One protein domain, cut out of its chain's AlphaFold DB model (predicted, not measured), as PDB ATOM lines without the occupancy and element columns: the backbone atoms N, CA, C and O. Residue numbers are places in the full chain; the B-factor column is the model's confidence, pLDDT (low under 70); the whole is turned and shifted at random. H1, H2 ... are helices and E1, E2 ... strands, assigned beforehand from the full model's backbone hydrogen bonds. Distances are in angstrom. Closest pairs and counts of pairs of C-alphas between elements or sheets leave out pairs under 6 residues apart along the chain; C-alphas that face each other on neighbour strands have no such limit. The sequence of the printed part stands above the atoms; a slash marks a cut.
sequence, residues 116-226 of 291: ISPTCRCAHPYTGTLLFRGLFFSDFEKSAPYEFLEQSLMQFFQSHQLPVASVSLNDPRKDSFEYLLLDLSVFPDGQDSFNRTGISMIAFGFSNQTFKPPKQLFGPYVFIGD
ATOM      1  N   ILE A 116     154.500 158.129 136.138       91.25
ATOM      2  CA  ILE A 116     155.883 157.641 136.131       91.25
ATOM      3  C   ILE A 116     156.532 157.939 137.488       91.25
ATOM      4  O   ILE A 116     156.592 159.091 137.915       91.25
ATOM      5  N   SER A 117     157.047 156.906 138.152       92.69
ATOM      6  CA  SER A 117     157.849 157.046 139.367       92.69
ATOM      7  C   SER A 117     159.244 157.627 139.079       92.69
ATOM      8  O   SER A 117     159.764 157.454 137.973       92.69
ATOM      9  N   PRO A 118     159.952 158.179 140.084       91.56
ATOM     10  CA  PRO A 118     161.361 158.580 139.937       91.56
ATOM     11  C   PRO A 118     162.306 157.439 139.515       91.56
ATOM     12  O   PRO A 118     163.434 157.667 139.074       91.56
ATOM     13  N   THR A 119     161.854 156.189 139.662       90.50
ATOM     14  CA  THR A 119     162.549 154.962 139.255       90.50
ATOM     15  C   THR A 119     162.107 154.440 137.881       90.50
ATOM     16  O   THR A 119     162.487 153.330 137.508       90.50
ATOM     17  N   CYS A 120     161.369 155.245 137.109       90.12
ATOM     18  CA  CYS A 120     160.903 154.957 135.751       90.12
ATOM     19  C   CYS A 120     159.937 153.768 135.643       90.12
ATOM     20  O   CYS A 120     160.007 152.989 134.691       90.12
ATOM     21  N   ARG A 121     159.029 153.619 136.614       90.06
ATOM     22  CA  ARG A 121     157.942 152.630 136.572       90.06
ATOM     23  C   ARG A 121     156.589 153.328 136.596       90.06
ATOM     24  O   ARG A 121     156.384 154.228 137.403       90.06
ATOM     25  N   CYS A 122     155.680 152.907 135.724       92.75
ATOM     26  CA  CYS A 122     154.288 153.346 135.772       92.75
ATOM     27  C   CYS A 122     153.571 152.658 136.931       92.75
ATOM     28  O   CYS A 122     153.670 151.439 137.069       92.75
ATOM     29  N   ALA A 123     152.874 153.437 137.750       95.06
ATOM     30  CA  ALA A 123     152.098 152.927 138.872       95.06
ATOM     31  C   ALA A 123     150.995 153.916 139.281       95.06
ATOM     32  O   ALA A 123     151.010 155.080 138.873       95.06
ATOM     33  N   HIS A 124     150.074 153.449 140.123       95.50
ATOM     34  CA  HIS A 124     149.103 154.253 140.858       95.50
ATOM     35  C   HIS A 124     149.651 154.522 142.271       95.50
ATOM     36  O   HIS A 124     149.530 153.664 143.155       95.50
ATOM     37  N   PRO A 125     150.310 155.668 142.513       96.69
ATOM     38  CA  PRO A 125     150.870 155.977 143.821       96.69
ATOM     39  C   PRO A 125     149.781 156.321 144.836       96.69
ATOM     40  O   PRO A 125     148.722 156.832 144.483       96.69
ATOM     41  N   TYR A 126     150.072 156.096 146.115       97.50
ATOM     42  CA  TYR A 126     149.290 156.691 147.191       97.50
ATOM     43  C   TYR A 126     149.754 158.132 147.392       97.50
ATOM     44  O   TYR A 126     150.922 158.362 147.722       97.50
ATOM     45  N   THR A 127     148.863 159.085 147.141       97.69
ATOM     46  CA  THR A 127     149.168 160.515 147.161       97.69
ATOM     47  C   THR A 127     148.597 161.205 148.391       97.69
ATOM     48  O   THR A 127     147.731 160.681 149.097       97.69
ATOM     49  N   GLY A 128     149.130 162.383 148.681       97.44
ATOM     50  CA  GLY A 128     148.582 163.288 149.676       97.44
ATOM     51  C   GLY A 128     149.531 164.435 149.973       97.44
ATOM     52  O   GLY A 128     150.647 164.497 149.455       97.44
ATOM     53  N   THR A 129     149.123 165.324 150.868       97.94
ATOM     54  CA  THR A 129     149.928 166.483 151.261       97.94
ATOM     55  C   THR A 129     150.482 166.309 152.674       97.94
ATOM     56  O   THR A 129     149.747 166.084 153.641       97.94
ATOM     57  N   LEU A 130     151.800 166.455 152.815       97.25
ATOM     58  CA  LEU A 130     152.473 166.633 154.097       97.25
ATOM     59  C   LEU A 130     152.390 168.103 154.513       97.25
ATOM     60  O   LEU A 130     152.949 168.974 153.856       97.25
ATOM     61  N   LEU A 131     151.736 168.368 155.639       96.38
ATOM     62  CA  LEU A 131     151.678 169.678 156.277       96.38
ATOM     63  C   LEU A 131     152.625 169.697 157.478       96.38
ATOM     64  O   LEU A 131     152.321 169.115 158.520       96.38
ATOM     65  N   PHE A 132     153.756 170.392 157.362       95.19
ATOM     66  CA  PHE A 132     154.717 170.603 158.445       95.19
ATOM     67  C   PHE A 132     154.404 171.882 159.223       95.19
ATOM     68  O   PHE A 132     154.472 172.994 158.693       95.19
ATOM     69  N   ARG A 133     154.133 171.722 160.521       91.19
ATOM     70  CA  ARG A 133     153.825 172.828 161.446       91.19
ATOM     71  C   ARG A 133     155.064 173.516 162.014       91.19
ATOM     72  O   ARG A 133     154.956 174.567 162.636       91.19
ATOM     73  N   GLY A 134     156.234 172.909 161.842       86.75
ATOM     74  CA  GLY A 134     157.508 173.462 162.277       86.75
ATOM     75  C   GLY A 134     158.591 173.165 161.256       86.75
ATOM     76  O   GLY A 134     158.640 172.067 160.706       86.75
ATOM     77  N   LEU A 135     159.460 174.143 161.026       87.94
ATOM     78  CA  LEU A 135     160.639 174.016 160.182       87.94
ATOM     79  C   LEU A 135     161.824 174.656 160.881       87.94
ATOM     80  O   LEU A 135     161.684 175.666 161.573       87.94
ATOM     81  N   PHE A 136     162.991 174.081 160.644       85.62
ATOM     82  CA  PHE A 136     164.264 174.553 161.181       85.62
ATOM     83  C   PHE A 136     165.206 175.045 160.072       85.62
ATOM     84  O   PHE A 136     166.388 175.275 160.308       85.62
ATOM     85  N   PHE A 137     164.661 175.243 158.870       83.69
ATOM     86  CA  PHE A 137     165.287 175.919 157.740       83.69
ATOM     87  C   PHE A 137     164.305 176.946 157.164       83.69
ATOM     88  O   PHE A 137     163.090 176.800 157.308       83.69
ATOM     89  N   SER A 138     164.826 177.991 156.526       75.25
ATOM     90  CA  SER A 138     164.014 179.012 155.846       75.25
ATOM     91  C   SER A 138     164.329 179.155 154.358       75.25
ATOM     92  O   SER A 138     163.699 179.945 153.662       75.25
ATOM     93  N   ASP A 139     165.297 178.380 153.875       74.69
ATOM     94  CA  ASP A 139     165.759 178.371 152.496       74.69
ATOM     95  C   ASP A 139     165.086 177.243 151.709       74.69
ATOM     96  O   ASP A 139     165.568 176.111 151.710       74.69
ATOM     97  N   PHE A 140     163.955 177.547 151.071       75.56
ATOM     98  CA  PHE A 140     163.179 176.560 150.312       75.56
ATOM     99  C   PHE A 140     163.709 176.339 148.886       75.56
ATOM    100  O   PHE A 140     163.231 175.427 148.220       75.56
ATOM    101  N   GLU A 141     164.699 177.122 148.434       72.38
ATOM    102  CA  GLU A 141     165.336 176.968 147.114       72.38
ATOM    103  C   GLU A 141     166.289 175.769 147.057       72.38
ATOM    104  O   GLU A 141     166.589 175.239 145.989       72.38
ATOM    105  N   LYS A 142     166.806 175.343 148.213       82.00
ATOM    106  CA  LYS A 142     167.740 174.221 148.289       82.00
ATOM    107  C   LYS A 142     166.996 172.898 148.232       82.00
ATOM    108  O   LYS A 142     166.059 172.679 148.989       82.00
ATOM    109  N   SER A 143     167.500 171.975 147.416       88.06
ATOM    110  CA  SER A 143     166.978 170.609 147.317       88.06
ATOM    111  C   SER A 143     167.271 169.755 148.557       88.06
ATOM    112  O   SER A 143     166.475 168.893 148.921       88.06
ATOM    113  N   ALA A 144     168.388 170.025 149.241       91.44
ATOM    114  CA  ALA A 144     168.921 169.171 150.303       91.44
ATOM    115  C   ALA A 144     167.932 168.816 151.438       91.44
ATOM    116  O   ALA A 144     167.919 167.654 151.848       91.44
ATOM    117  N   PRO A 145     167.091 169.736 151.967       93.44
ATOM    118  CA  PRO A 145     166.120 169.364 152.991       93.44
ATOM    119  C   PRO A 145     165.102 168.334 152.502       93.44
ATOM    120  O   PRO A 145     164.772 167.403 153.235       93.44
ATOM    121  N   TYR A 146     164.632 168.480 151.265       94.19
ATOM    122  CA  TYR A 146     163.650 167.579 150.673       94.19
ATOM    123  C   TYR A 146     164.278 166.225 150.334       94.19
ATOM    124  O   TYR A 146     163.722 165.202 150.717       94.19
ATOM    125  N   GLU A 147     165.486 166.207 149.763       94.25
ATOM    126  CA  GLU A 147     166.242 164.967 149.514       94.25
ATOM    127  C   GLU A 147     166.456 164.163 150.809       94.25
ATOM    128  O   GLU A 147     166.309 162.939 150.840       94.25
ATOM    129  N   PHE A 148     166.764 164.843 151.919       95.62
ATOM    130  CA  PHE A 148     166.930 164.178 153.212       95.62
ATOM    131  C   PHE A 148     165.604 163.643 153.774       95.62
ATOM    132  O   PHE A 148     165.579 162.592 154.423       95.62
ATOM    133  N   LEU A 149     164.489 164.333 153.512       97.31
ATOM    134  CA  LEU A 149     163.154 163.856 153.865       97.31
ATOM    135  C   LEU A 149     162.776 162.602 153.060       97.31
ATOM    136  O   LEU A 149     162.291 161.640 153.651       97.31
ATOM    137  N   GLU A 150     163.058 162.570 151.755       97.38
ATOM    138  CA  GLU A 150     162.846 161.394 150.893       97.38
ATOM    139  C   GLU A 150     163.639 160.180 151.380       97.38
ATOM    140  O   GLU A 150     163.088 159.085 151.511       97.38
ATOM    141  N   GLN A 151     164.918 160.372 151.715       97.06
ATOM    142  CA  GLN A 151     165.763 159.312 152.272       97.06
ATOM    143  C   GLN A 151     165.198 158.774 153.591       97.06
ATOM    144  O   GLN A 151     165.127 157.560 153.789       97.06
ATOM    145  N   SER A 152     164.755 159.669 154.477       98.19
ATOM    146  CA  SER A 152     164.162 159.294 155.762       98.19
ATOM    147  C   SER A 152     162.846 158.526 155.593       98.19
ATOM    148  O   SER A 152     162.632 157.533 156.292       98.19
ATOM    149  N   LEU A 153     161.995 158.933 154.643       98.44
ATOM    150  CA  LEU A 153     160.772 158.216 154.276       98.44
ATOM    151  C   LEU A 153     161.092 156.803 153.776       98.44
ATOM    152  O   LEU A 153     160.544 155.829 154.289       98.44
ATOM    153  N   MET A 154     162.022 156.673 152.825       98.12
ATOM    154  CA  MET A 154     162.421 155.367 152.292       98.12
ATOM    155  C   MET A 154     163.007 154.456 153.374       98.12
ATOM    156  O   MET A 154     162.643 153.283 153.447       98.12
ATOM    157  N   GLN A 155     163.850 154.989 154.262       98.25
ATOM    158  CA  GLN A 155     164.398 154.233 155.390       98.25
ATOM    159  C   GLN A 155     163.294 153.743 156.343       98.25
ATOM    160  O   GLN A 155     163.341 152.607 156.831       98.25
ATOM    161  N   PHE A 156     162.280 154.571 156.604       98.31
ATOM    162  CA  PHE A 156     161.121 154.179 157.400       98.31
ATOM    163  C   PHE A 156     160.343 153.034 156.739       98.31
ATOM    164  O   PHE A 156     160.118 152.012 157.387       98.31
ATOM    165  N   PHE A 157     160.002 153.157 155.454       98.12
ATOM    166  CA  PHE A 157     159.263 152.115 154.739       98.12
ATOM    167  C   PHE A 157     160.026 150.788 154.691       98.12
ATOM    168  O   PHE A 157     159.452 149.743 154.989       98.12
ATOM    169  N   GLN A 158     161.331 150.833 154.415       97.31
ATOM    170  CA  GLN A 158     162.186 149.644 154.377       97.31
ATOM    171  C   GLN A 158     162.302 148.965 155.748       97.31
ATOM    172  O   GLN A 158     162.141 147.752 155.851       97.31
ATOM    173  N   SER A 159     162.539 149.737 156.816       97.75
ATOM    174  CA  SER A 159     162.666 149.185 158.176       97.75
ATOM    175  C   SER A 159     161.376 148.543 158.693       97.75
ATOM    176  O   SER A 159     161.441 147.606 159.486       97.75
ATOM    177  N   HIS A 160     160.219 148.998 158.206       96.44
ATOM    178  CA  HIS A 160     158.904 148.446 158.537       96.44
ATOM    179  C   HIS A 160     158.394 147.438 157.496       96.44
ATOM    180  O   HIS A 160     157.246 147.012 157.588       96.44
ATOM    181  N   GLN A 161     159.235 147.045 156.527       96.38
ATOM    182  CA  GLN A 161     158.915 146.057 155.486       96.38
ATOM    183  C   GLN A 161     157.644 146.418 154.694       96.38
ATOM    184  O   GLN A 161     156.857 145.554 154.310       96.38
ATOM    185  N   LEU A 162     157.431 147.716 154.463       96.62
ATOM    186  CA  LEU A 162     156.298 148.223 153.697       96.62
ATOM    187  C   LEU A 162     156.597 148.129 152.189       96.62
ATOM    188  O   LEU A 162     157.738 148.370 151.789       96.62
ATOM    189  N   PRO A 163     155.600 147.800 151.342       95.88
ATOM    190  CA  PRO A 163     155.803 147.494 149.922       95.88
ATOM    191  C   PRO A 163     155.973 148.766 149.072       95.88
ATOM    192  O   PRO A 163     155.183 149.022 148.170       95.88
ATOM    193  N   VAL A 164     156.967 149.599 149.384       97.81
ATOM    194  CA  VAL A 164     157.204 150.906 148.752       97.81
ATOM    195  C   VAL A 164     158.519 150.886 147.972       97.81
ATOM    196  O   VAL A 164     159.584 150.684 148.554       97.81
ATOM    197  N   ALA A 165     158.459 151.149 146.664       96.88
ATOM    198  CA  ALA A 165     159.636 151.167 145.791       96.88
ATOM    199  C   ALA A 165     160.341 152.526 145.776       96.88
ATOM    200  O   ALA A 165     161.569 152.604 145.703       96.88
ATOM    201  N   SER A 166     159.567 153.609 145.808       97.12
ATOM    202  CA  SER A 166     160.086 154.976 145.793       97.12
ATOM    203  C   SER A 166     159.061 155.958 146.340       97.12
ATOM    204  O   SER A 166     157.865 155.678 146.356       97.12
ATOM    205  N   VAL A 167     159.528 157.142 146.712       97.88
ATOM    206  CA  VAL A 167     158.683 158.304 146.991       97.88
ATOM    207  C   VAL A 167     159.054 159.449 146.061       97.88
ATOM    208  O   VAL A 167     160.160 159.470 145.523       97.88
ATOM    209  N   SER A 168     158.135 160.391 145.889       96.81
ATOM    210  CA  SER A 168     158.416 161.687 145.289       96.81
ATOM    211  C   SER A 168     157.785 162.793 146.120       96.81
ATOM    212  O   SER A 168     156.657 162.644 146.586       96.81
ATOM    213  N   LEU A 169     158.523 163.883 146.293       96.06
ATOM    214  CA  LEU A 169     158.096 165.126 146.904       96.06
ATOM    215  C   LEU A 169     158.065 166.226 145.846       96.06
ATOM    216  O   LEU A 169     159.033 166.413 145.110       96.06
ATOM    217  N   ASN A 170     156.962 166.966 145.784       92.25
ATOM    218  CA  ASN A 170     156.773 168.050 144.827       92.25
ATOM    219  C   ASN A 170     156.031 169.225 145.470       92.25
ATOM    220  O   ASN A 170     155.402 169.080 146.516       92.25
ATOM    221  N   ASP A 171     156.084 170.377 144.808       89.12
ATOM    222  CA  ASP A 171     155.274 171.550 145.147       89.12
ATOM    223  C   ASP A 171     155.414 172.043 146.602       89.12
ATOM    224  O   ASP A 171     154.421 172.132 147.328       89.12
ATOM    225  N   PRO A 172     156.643 172.362 147.076       89.56
ATOM    226  CA  PRO A 172     156.805 173.003 148.373       89.56
ATOM    227  C   PRO A 172     156.125 174.374 148.361       89.56
ATOM    228  O   PRO A 172     156.553 175.301 147.670       89.56
ATOM    229  N   ARG A 173     155.089 174.526 149.181       86.81
ATOM    230  CA  ARG A 173     154.304 175.762 149.261       86.81
ATOM    231  C   ARG A 173     153.968 176.116 150.702       86.81
ATOM    232  O   ARG A 173     154.007 175.275 151.596       86.81
ATOM    233  N   LYS A 174     153.647 177.384 150.941       84.94
ATOM    234  CA  LYS A 174     153.188 177.876 152.243       84.94
ATOM    235  C   LYS A 174     151.680 178.077 152.224       84.94
ATOM    236  O   LYS A 174     151.156 178.637 151.264       84.94
ATOM    237  N   ASP A 175     150.995 177.609 153.261       82.62
ATOM    238  CA  ASP A 175     149.584 177.937 153.467       82.62
ATOM    239  C   ASP A 175     149.418 179.326 154.111       82.62
ATOM    240  O   ASP A 175     150.386 180.028 154.407       82.62
ATOM    241  N   SER A 176     148.171 179.733 154.356       79.38
ATOM    242  CA  SER A 176     147.854 181.011 155.008       79.38
ATOM    243  C   SER A 176     148.354 181.129 156.453       79.38
ATOM    244  O   SER A 176     148.309 182.219 157.016       79.38
ATOM    245  N   PHE A 177     148.771 180.021 157.069       79.50
ATOM    246  CA  PHE A 177     149.337 179.961 158.417       79.50
ATOM    247  C   PHE A 177     150.865 179.795 158.393       79.50
ATOM    248  O   PHE A 177     151.468 179.502 159.427       79.50
ATOM    249  N   GLU A 178     151.495 179.974 157.226       78.88
ATOM    250  CA  GLU A 178     152.930 179.793 156.996       78.88
ATOM    251  C   GLU A 178     153.424 178.365 157.321       78.88
ATOM    252  O   GLU A 178     154.619 178.139 157.568       78.88
ATOM    253  N   TYR A 179     152.542 177.362 157.281       88.62
ATOM    254  CA  TYR A 179     152.926 175.952 157.324       88.62
ATOM    255  C   TYR A 179     153.407 175.495 155.954       88.62
ATOM    256  O   TYR A 179     152.884 175.917 154.926       88.62
ATOM    257  N   LEU A 180     154.440 174.648 155.935       90.94
ATOM    258  CA  LEU A 180     154.913 174.066 154.680       90.94
ATOM    259  C   LEU A 180     154.008 172.906 154.298       90.94
ATOM    260  O   LEU A 180     153.916 171.929 155.038       90.94
ATOM    261  N   LEU A 181     153.389 173.030 153.135       93.50
ATOM    262  CA  LEU A 181     152.726 171.962 152.416       93.50
ATOM    263  C   LEU A 181     153.714 171.388 151.398       93.50
ATOM    264  O   LEU A 181     154.450 172.136 150.754       93.50
ATOM    265  N   LEU A 182     153.735 170.069 151.283       94.81
ATOM    266  CA  LEU A 182     154.562 169.348 150.329       94.81
ATOM    267  C   LEU A 182     153.774 168.143 149.830       94.81
ATOM    268  O   LEU A 182     153.320 167.333 150.642       94.81
ATOM    269  N   ASP A 183     153.607 168.021 148.521       96.38
ATOM    270  CA  ASP A 183     152.884 166.888 147.957       96.38
ATOM    271  C   ASP A 183     153.793 165.666 147.935       96.38
ATOM    272  O   ASP A 183     154.943 165.732 147.502       96.38
ATOM    273  N   LEU A 184     153.273 164.556 148.445       98.00
ATOM    274  CA  LEU A 184     153.951 163.277 148.548       98.00
ATOM    275  C   LEU A 184     153.232 162.259 147.667       98.00
ATOM    276  O   LEU A 184     152.041 162.010 147.841       98.00
ATOM    277  N   SER A 185     153.997 161.593 146.808       97.75
ATOM    278  CA  SER A 185     153.572 160.402 146.075       97.75
ATOM    279  C   SER A 185     154.379 159.202 146.557       97.75
ATOM    280  O   SER A 185     155.606 159.191 146.449       97.75
ATOM    281  N   VAL A 186     153.707 158.177 147.078       98.19
ATOM    282  CA  VAL A 186     154.321 156.918 147.520       98.19
ATOM    283  C   VAL A 186     154.055 155.851 146.464       98.19
ATOM    284  O   VAL A 186     152.902 155.560 146.171       98.19
ATOM    285  N   PHE A 187     155.101 155.267 145.881       97.56
ATOM    286  CA  PHE A 187     154.986 154.313 144.773       97.56
ATOM    287  C   PHE A 187     155.136 152.860 145.252       97.56
ATOM    288  O   PHE A 187     156.048 152.582 146.039       97.56
ATOM    289  N   PRO A 188     154.291 151.931 144.772       97.31
ATOM    290  CA  PRO A 188     154.313 150.532 145.191       97.31
ATOM    291  C   PRO A 188     155.554 149.778 144.700       97.31
ATOM    292  O   PRO A 188     156.129 150.097 143.657       97.31
ATOM    293  N   ASP A 189     155.961 148.765 145.466       94.50
ATOM    294  CA  ASP A 189     156.955 147.765 145.074       94.50
ATOM    295  C   ASP A 189     156.296 146.454 144.621       94.50
ATOM    296  O   ASP A 189     155.265 146.030 145.144       94.50
ATOM    297  N   GLY A 190     156.899 145.803 143.627       85.12
ATOM    298  CA  GLY A 190     156.435 144.538 143.044       85.12
ATOM    299  C   GLY A 190     155.231 144.627 142.091       85.12
ATOM    300  O   GLY A 190     155.247 143.957 141.061       85.12
ATOM    301  N   GLN A 191     154.218 145.443 142.396       87.75
ATOM    302  CA  GLN A 191     153.023 145.667 141.561       87.75
ATOM    303  C   GLN A 191     152.894 147.143 141.157       87.75
ATOM    304  O   GLN A 191     153.607 147.997 141.679       87.75
ATOM    305  N   ASP A 192     151.989 147.451 140.227       92.38
ATOM    306  CA  ASP A 192     151.686 148.829 139.816       92.38
ATOM    307  C   ASP A 192     150.722 149.548 140.778       92.38
ATOM    308  O   ASP A 192     150.491 150.745 140.629       92.38
ATOM    309  N   SER A 193     150.194 148.836 141.776       95.56
ATOM    310  CA  SER A 193     149.192 149.318 142.725       95.56
ATOM    311  C   SER A 193     149.379 148.682 144.106       95.56
ATOM    312  O   SER A 193     149.863 147.555 144.222       95.56
ATOM    313  N   PHE A 194     148.963 149.373 145.167       96.69
ATOM    314  CA  PHE A 194     148.914 148.807 146.515       96.69
ATOM    315  C   PHE A 194     147.640 147.986 146.727       96.69
ATOM    316  O   PHE A 194     146.580 148.309 146.196       96.69
ATOM    317  N   ASN A 195     147.710 146.977 147.593       95.50
ATOM    318  CA  ASN A 195     146.508 146.359 148.151       95.50
ATOM    319  C   ASN A 195     146.000 147.138 149.380       95.50
ATOM    320  O   ASN A 195     146.682 148.023 149.914       95.50
ATOM    321  N   ARG A 196     144.807 146.782 149.876       95.12
ATOM    322  CA  ARG A 196     144.193 147.438 151.052       95.12
ATOM    323  C   ARG A 196     145.082 147.436 152.291       95.12
ATOM    324  O   ARG A 196     145.144 148.440 153.005       95.12
ATOM    325  N   THR A 197     145.780 146.332 152.545       95.62
ATOM    326  CA  THR A 197     146.691 146.203 153.689       95.62
ATOM    327  C   THR A 197     147.886 147.147 153.554       95.62
ATOM    328  O   THR A 197     148.240 147.818 154.520       95.62
ATOM    329  N   GLY A 198     148.471 147.262 152.357       96.38
ATOM    330  CA  GLY A 198     149.585 148.162 152.056       96.38
ATOM    331  C   GLY A 198     149.224 149.623 152.313       96.38
ATOM    332  O   GLY A 198     149.911 150.288 153.088       96.38
ATOM    333  N   ILE A 199     148.097 150.086 151.761       97.25
ATOM    334  CA  ILE A 199     147.586 151.443 152.017       97.25
ATOM    335  C   ILE A 199     147.325 151.662 153.506       97.25
ATOM    336  O   ILE A 199     147.764 152.667 154.063       97.25
ATOM    337  N   SER A 200     146.670 150.708 154.175       96.50
ATOM    338  CA  SER A 200     146.347 150.830 155.602       96.50
ATOM    339  C   SER A 200     147.601 150.959 156.469       96.50
ATOM    340  O   SER A 200     147.624 151.778 157.384       96.50
ATOM    341  N   MET A 201     148.662 150.200 156.178       97.00
ATOM    342  CA  MET A 201     149.917 150.275 156.935       97.00
ATOM    343  C   MET A 201     150.686 151.575 156.674       97.00
ATOM    344  O   MET A 201     151.209 152.169 157.617       97.00
ATOM    345  N   ILE A 202     150.720 152.057 155.426       97.94
ATOM    346  CA  ILE A 202     151.339 153.348 155.086       97.94
ATOM    347  C   ILE A 202     150.578 154.493 155.770       97.94
ATOM    348  O   ILE A 202     151.177 155.309 156.473       97.94
ATOM    349  N   ALA A 203     149.248 154.517 155.638       96.50
ATOM    350  CA  ALA A 203     148.390 155.510 156.277       96.50
ATOM    351  C   ALA A 203     148.494 155.462 157.811       96.50
ATOM    352  O   ALA A 203     148.531 156.511 158.460       96.50
ATOM    353  N   PHE A 204     148.598 154.270 158.405       96.56
ATOM    354  CA  PHE A 204     148.850 154.101 159.837       96.56
ATOM    355  C   PHE A 204     150.199 154.700 160.251       96.56
ATOM    356  O   PHE A 204     150.266 155.402 161.259       96.56
ATOM    357  N   GLY A 205     151.254 154.487 159.459       96.56
ATOM    358  CA  GLY A 205     152.582 155.039 159.730       96.56
ATOM    359  C   GLY A 205     152.582 156.564 159.884       96.56
ATOM    360  O   GLY A 205     153.208 157.108 160.800       96.56
ATOM    361  N   PHE A 206     151.812 157.245 159.035       97.19
ATOM    362  CA  PHE A 206     151.653 158.696 159.083       97.19
ATOM    363  C   PHE A 206     150.658 159.173 160.150       97.19
ATOM    364  O   PHE A 206     150.957 160.095 160.910       97.19
ATOM    365  N   SER A 207     149.477 158.558 160.241       94.62
ATOM    366  CA  SER A 207     148.417 158.989 161.169       94.62
ATOM    367  C   SER A 207     148.762 158.716 162.633       94.62
ATOM    368  O   SER A 207     148.533 159.571 163.487       94.62
ATOM    369  N   ASN A 208     149.397 157.578 162.921       94.69
ATOM    370  CA  ASN A 208     149.910 157.249 164.250       94.69
ATOM    371  C   ASN A 208     151.288 157.881 164.525       94.69
ATOM    372  O   ASN A 208     151.872 157.683 165.591       94.69
ATOM    373  N   GLN A 209     151.826 158.648 163.566       93.06
ATOM    374  CA  GLN A 209     153.092 159.370 163.692       93.06
ATOM    375  C   GLN A 209     154.267 158.453 164.082       93.06
ATOM    376  O   GLN A 209     155.145 158.868 164.845       93.06
ATOM    377  N   THR A 210     154.292 157.206 163.599       95.50
ATOM    378  CA  THR A 210     155.439 156.307 163.811       95.50
ATOM    379  C   THR A 210     156.605 156.706 162.914       95.50
ATOM    380  O   THR A 210     157.754 156.652 163.354       95.50
ATOM    381  N   PHE A 211     156.323 157.223 161.712       97.12
ATOM    382  CA  PHE A 211     157.318 157.955 160.937       97.12
ATOM    383  C   PHE A 211     157.663 159.274 161.639       97.12
ATOM    384  O   PHE A 211     156.783 160.105 161.899       97.12
ATOM    385  N   LYS A 212     158.955 159.472 161.926       95.94
ATOM    386  CA  LYS A 212     159.509 160.719 162.461       95.94
ATOM    387  C   LYS A 212     160.404 161.365 161.402       95.94
ATOM    388  O   LYS A 212     161.402 160.748 161.032       95.94
ATOM    389  N   PRO A 213     160.088 162.586 160.938       96.31
ATOM    390  CA  PRO A 213     160.905 163.252 159.940       96.31
ATOM    391  C   PRO A 213     162.242 163.702 160.557       96.31
ATOM    392  O   PRO A 213     162.382 163.740 161.788       96.31
ATOM    393  N   PRO A 214     163.226 164.089 159.730       96.44
ATOM    394  CA  PRO A 214     164.498 164.622 160.203       96.44
ATOM    395  C   PRO A 214     164.341 165.819 161.148       96.44
ATOM    396  O   PRO A 214     164.118 166.948 160.711       96.44
ATOM    397  N   LYS A 215     164.501 165.588 162.456       93.50
ATOM    398  CA  LYS A 215     164.233 166.581 163.517       93.50
ATOM    399  C   LYS A 215     165.071 167.859 163.430       93.50
ATOM    400  O   LYS A 215     164.736 168.854 164.057       93.50
ATOM    401  N   GLN A 216     166.185 167.817 162.703       91.25
ATOM    402  CA  GLN A 216     167.062 168.964 162.471       91.25
ATOM    403  C   GLN A 216     166.498 169.934 161.425       91.25
ATOM    404  O   GLN A 216     166.990 171.052 161.331       91.25
ATOM    405  N   LEU A 217     165.510 169.509 160.633       91.94
ATOM    406  CA  LEU A 217     164.969 170.263 159.499       91.94
ATOM    407  C   LEU A 217     163.454 170.421 159.593       91.94
ATOM    408  O   LEU A 217     162.931 171.510 159.364       91.94
ATOM    409  N   PHE A 218     162.759 169.357 159.985       94.56
ATOM    410  CA  PHE A 218     161.309 169.281 160.005       94.56
ATOM    411  C   PHE A 218     160.794 169.027 161.420       94.56
ATOM    412  O   PHE A 218     161.324 168.204 162.171       94.56
ATOM    413  N   GLY A 219     159.746 169.757 161.780       92.50
ATOM    414  CA  GLY A 219     158.999 169.587 163.015       92.50
ATOM    415  C   GLY A 219     157.820 168.619 162.862       92.50
ATOM    416  O   GLY A 219     157.792 167.797 161.945       92.50
ATOM    417  N   PRO A 220     156.826 168.711 163.764       93.75
ATOM    418  CA  PRO A 220     155.603 167.921 163.680       93.75
ATOM    419  C   PRO A 220     154.875 168.133 162.353       93.75
ATOM    420  O   PRO A 220     154.818 169.259 161.846       93.75
ATOM    421  N   TYR A 221     154.277 167.066 161.832       96.38
ATOM    422  CA  TYR A 221     153.547 167.093 160.571       96.38
ATOM    423  C   TYR A 221     152.175 166.434 160.696       96.38
ATOM    424  O   TYR A 221     151.923 165.642 161.603       96.38
ATOM    425  N   VAL A 222     151.299 166.755 159.753       96.88
ATOM    426  CA  VAL A 222     150.067 166.020 159.471       96.88
ATOM    427  C   VAL A 222     150.154 165.549 158.030       96.88
ATOM    428  O   VAL A 222     150.572 166.312 157.163       96.88
ATOM    429  N   PHE A 223     149.782 164.302 157.771       97.62
ATOM    430  CA  PHE A 223     149.620 163.813 156.409       97.62
ATOM    431  C   PHE A 223     148.135 163.784 156.067       97.62
ATOM    432  O   PHE A 223     147.345 163.176 156.794       97.62
ATOM    433  N   ILE A 224     147.772 164.456 154.982       96.81
ATOM    434  CA  ILE A 224     146.422 164.477 154.432       96.81
ATOM    435  C   ILE A 224     146.466 163.596 153.185       96.81
ATOM    436  O   ILE A 224     146.852 164.067 152.122       96.81
ATOM    437  N   GLY A 225     146.180 162.305 153.360       96.56
ATOM    438  CA  GLY A 225     146.171 161.327 152.272       96.56
ATOM    439  C   GLY A 225     144.916 161.441 151.413       96.56
ATOM    440  O   GLY A 225     143.822 161.618 151.955       96.56
ATOM    441  N   ASP A 226     145.083 161.314 150.102       96.31
ATOM    442  CA  ASP A 226     143.979 161.281 149.146       96.31
ATOM    443  C   ASP A 226     143.243 159.934 149.196       96.31
ATOM    444  O   ASP A 226     143.743 158.936 149.723       96.31
TER     445      ASP A 226
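What this domain is: This is residues 116 to 226 of the 291 residues of the protein "probable leucine-rich repeat receptor-like protein kinase At5g49770" of Herrania umbratica (UniProt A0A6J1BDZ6). One twisted sheet of four strands has both helices packed over one face: H1 covers the side of edge strand E2, and H2 covers the other part of the sheet, near E1 and E4. The 111 printed residues hold four named strands and two named helices, in the order E1, H1, E2, E3, H2, E4 along the chain. The sheet runs E2, E3, E1, E4, antiparallel throughout, and the class is mixed, helices and strands. The whole is compact, with a radius of gyration of the C-alphas of 13.5 A, and rounded, spanning 38 by 29 by 25 A.

How they stand to each other: E1, residues 126 to 132, is an inner strand. H1, residues 144 to 159, is on the sheet at a height of 9.0 A. It lies over E2, residues 164 to 174, slantwise to the strands at 34 degrees on the local plane; their closest C-alphas are those of Phe 157 and Val 164, 6.4 A apart. E2 bends by 50 degrees at residue 171 and forms a hairpin with E3, residues 180 to 188, with N 168 and O 185 at 2.9 A. E3 is also the antiparallel neighbour of E1, with N 130 and O 182 at 2.8 A. H2, residues 196 to 207, is on the sheet at a height of 8.4 A, along the strands at 0 degrees to E1 on the local plane. H2 and H1 are only just apart, at 8.0 A. E4, residues 221 to 225, is the antiparallel neighbour of E1, with N 131 and O 222 at 2.8 A. The closest C-alphas of H2 and E4 are those of Phe 206 and Phe 223, 6.1 A apart. Two split strand-helix-strand units, in which a helix joins two strands running the same way with another strand between them, are E1, H1, E2 and E3, H2, E4; both crossovers are right-handed. In H1 and H2 every O i to N i+4 pair is within hydrogen-bond range.

Where its parts are: E1 begins at C-alpha 126, (149.290, 156.691, 147.191), and is 18.7 A long. H1 is 22.4 A, E2 27.5 A, E3 25.4 A and H2 15.9 A long. E4, 12.5 A, ends at C-alpha 225, (146.171, 161.327, 152.272).

The domain as a whole: The C-alphas of Ser 176 and Gly 190 are the two farthest apart, at 39.3 A. The printed part has no cut. The links E1 to H1 and H2 to E4 are long, with 11 and 13 residues. The mean pLDDT of the printed part is 93.2, and no printed residue is under 70.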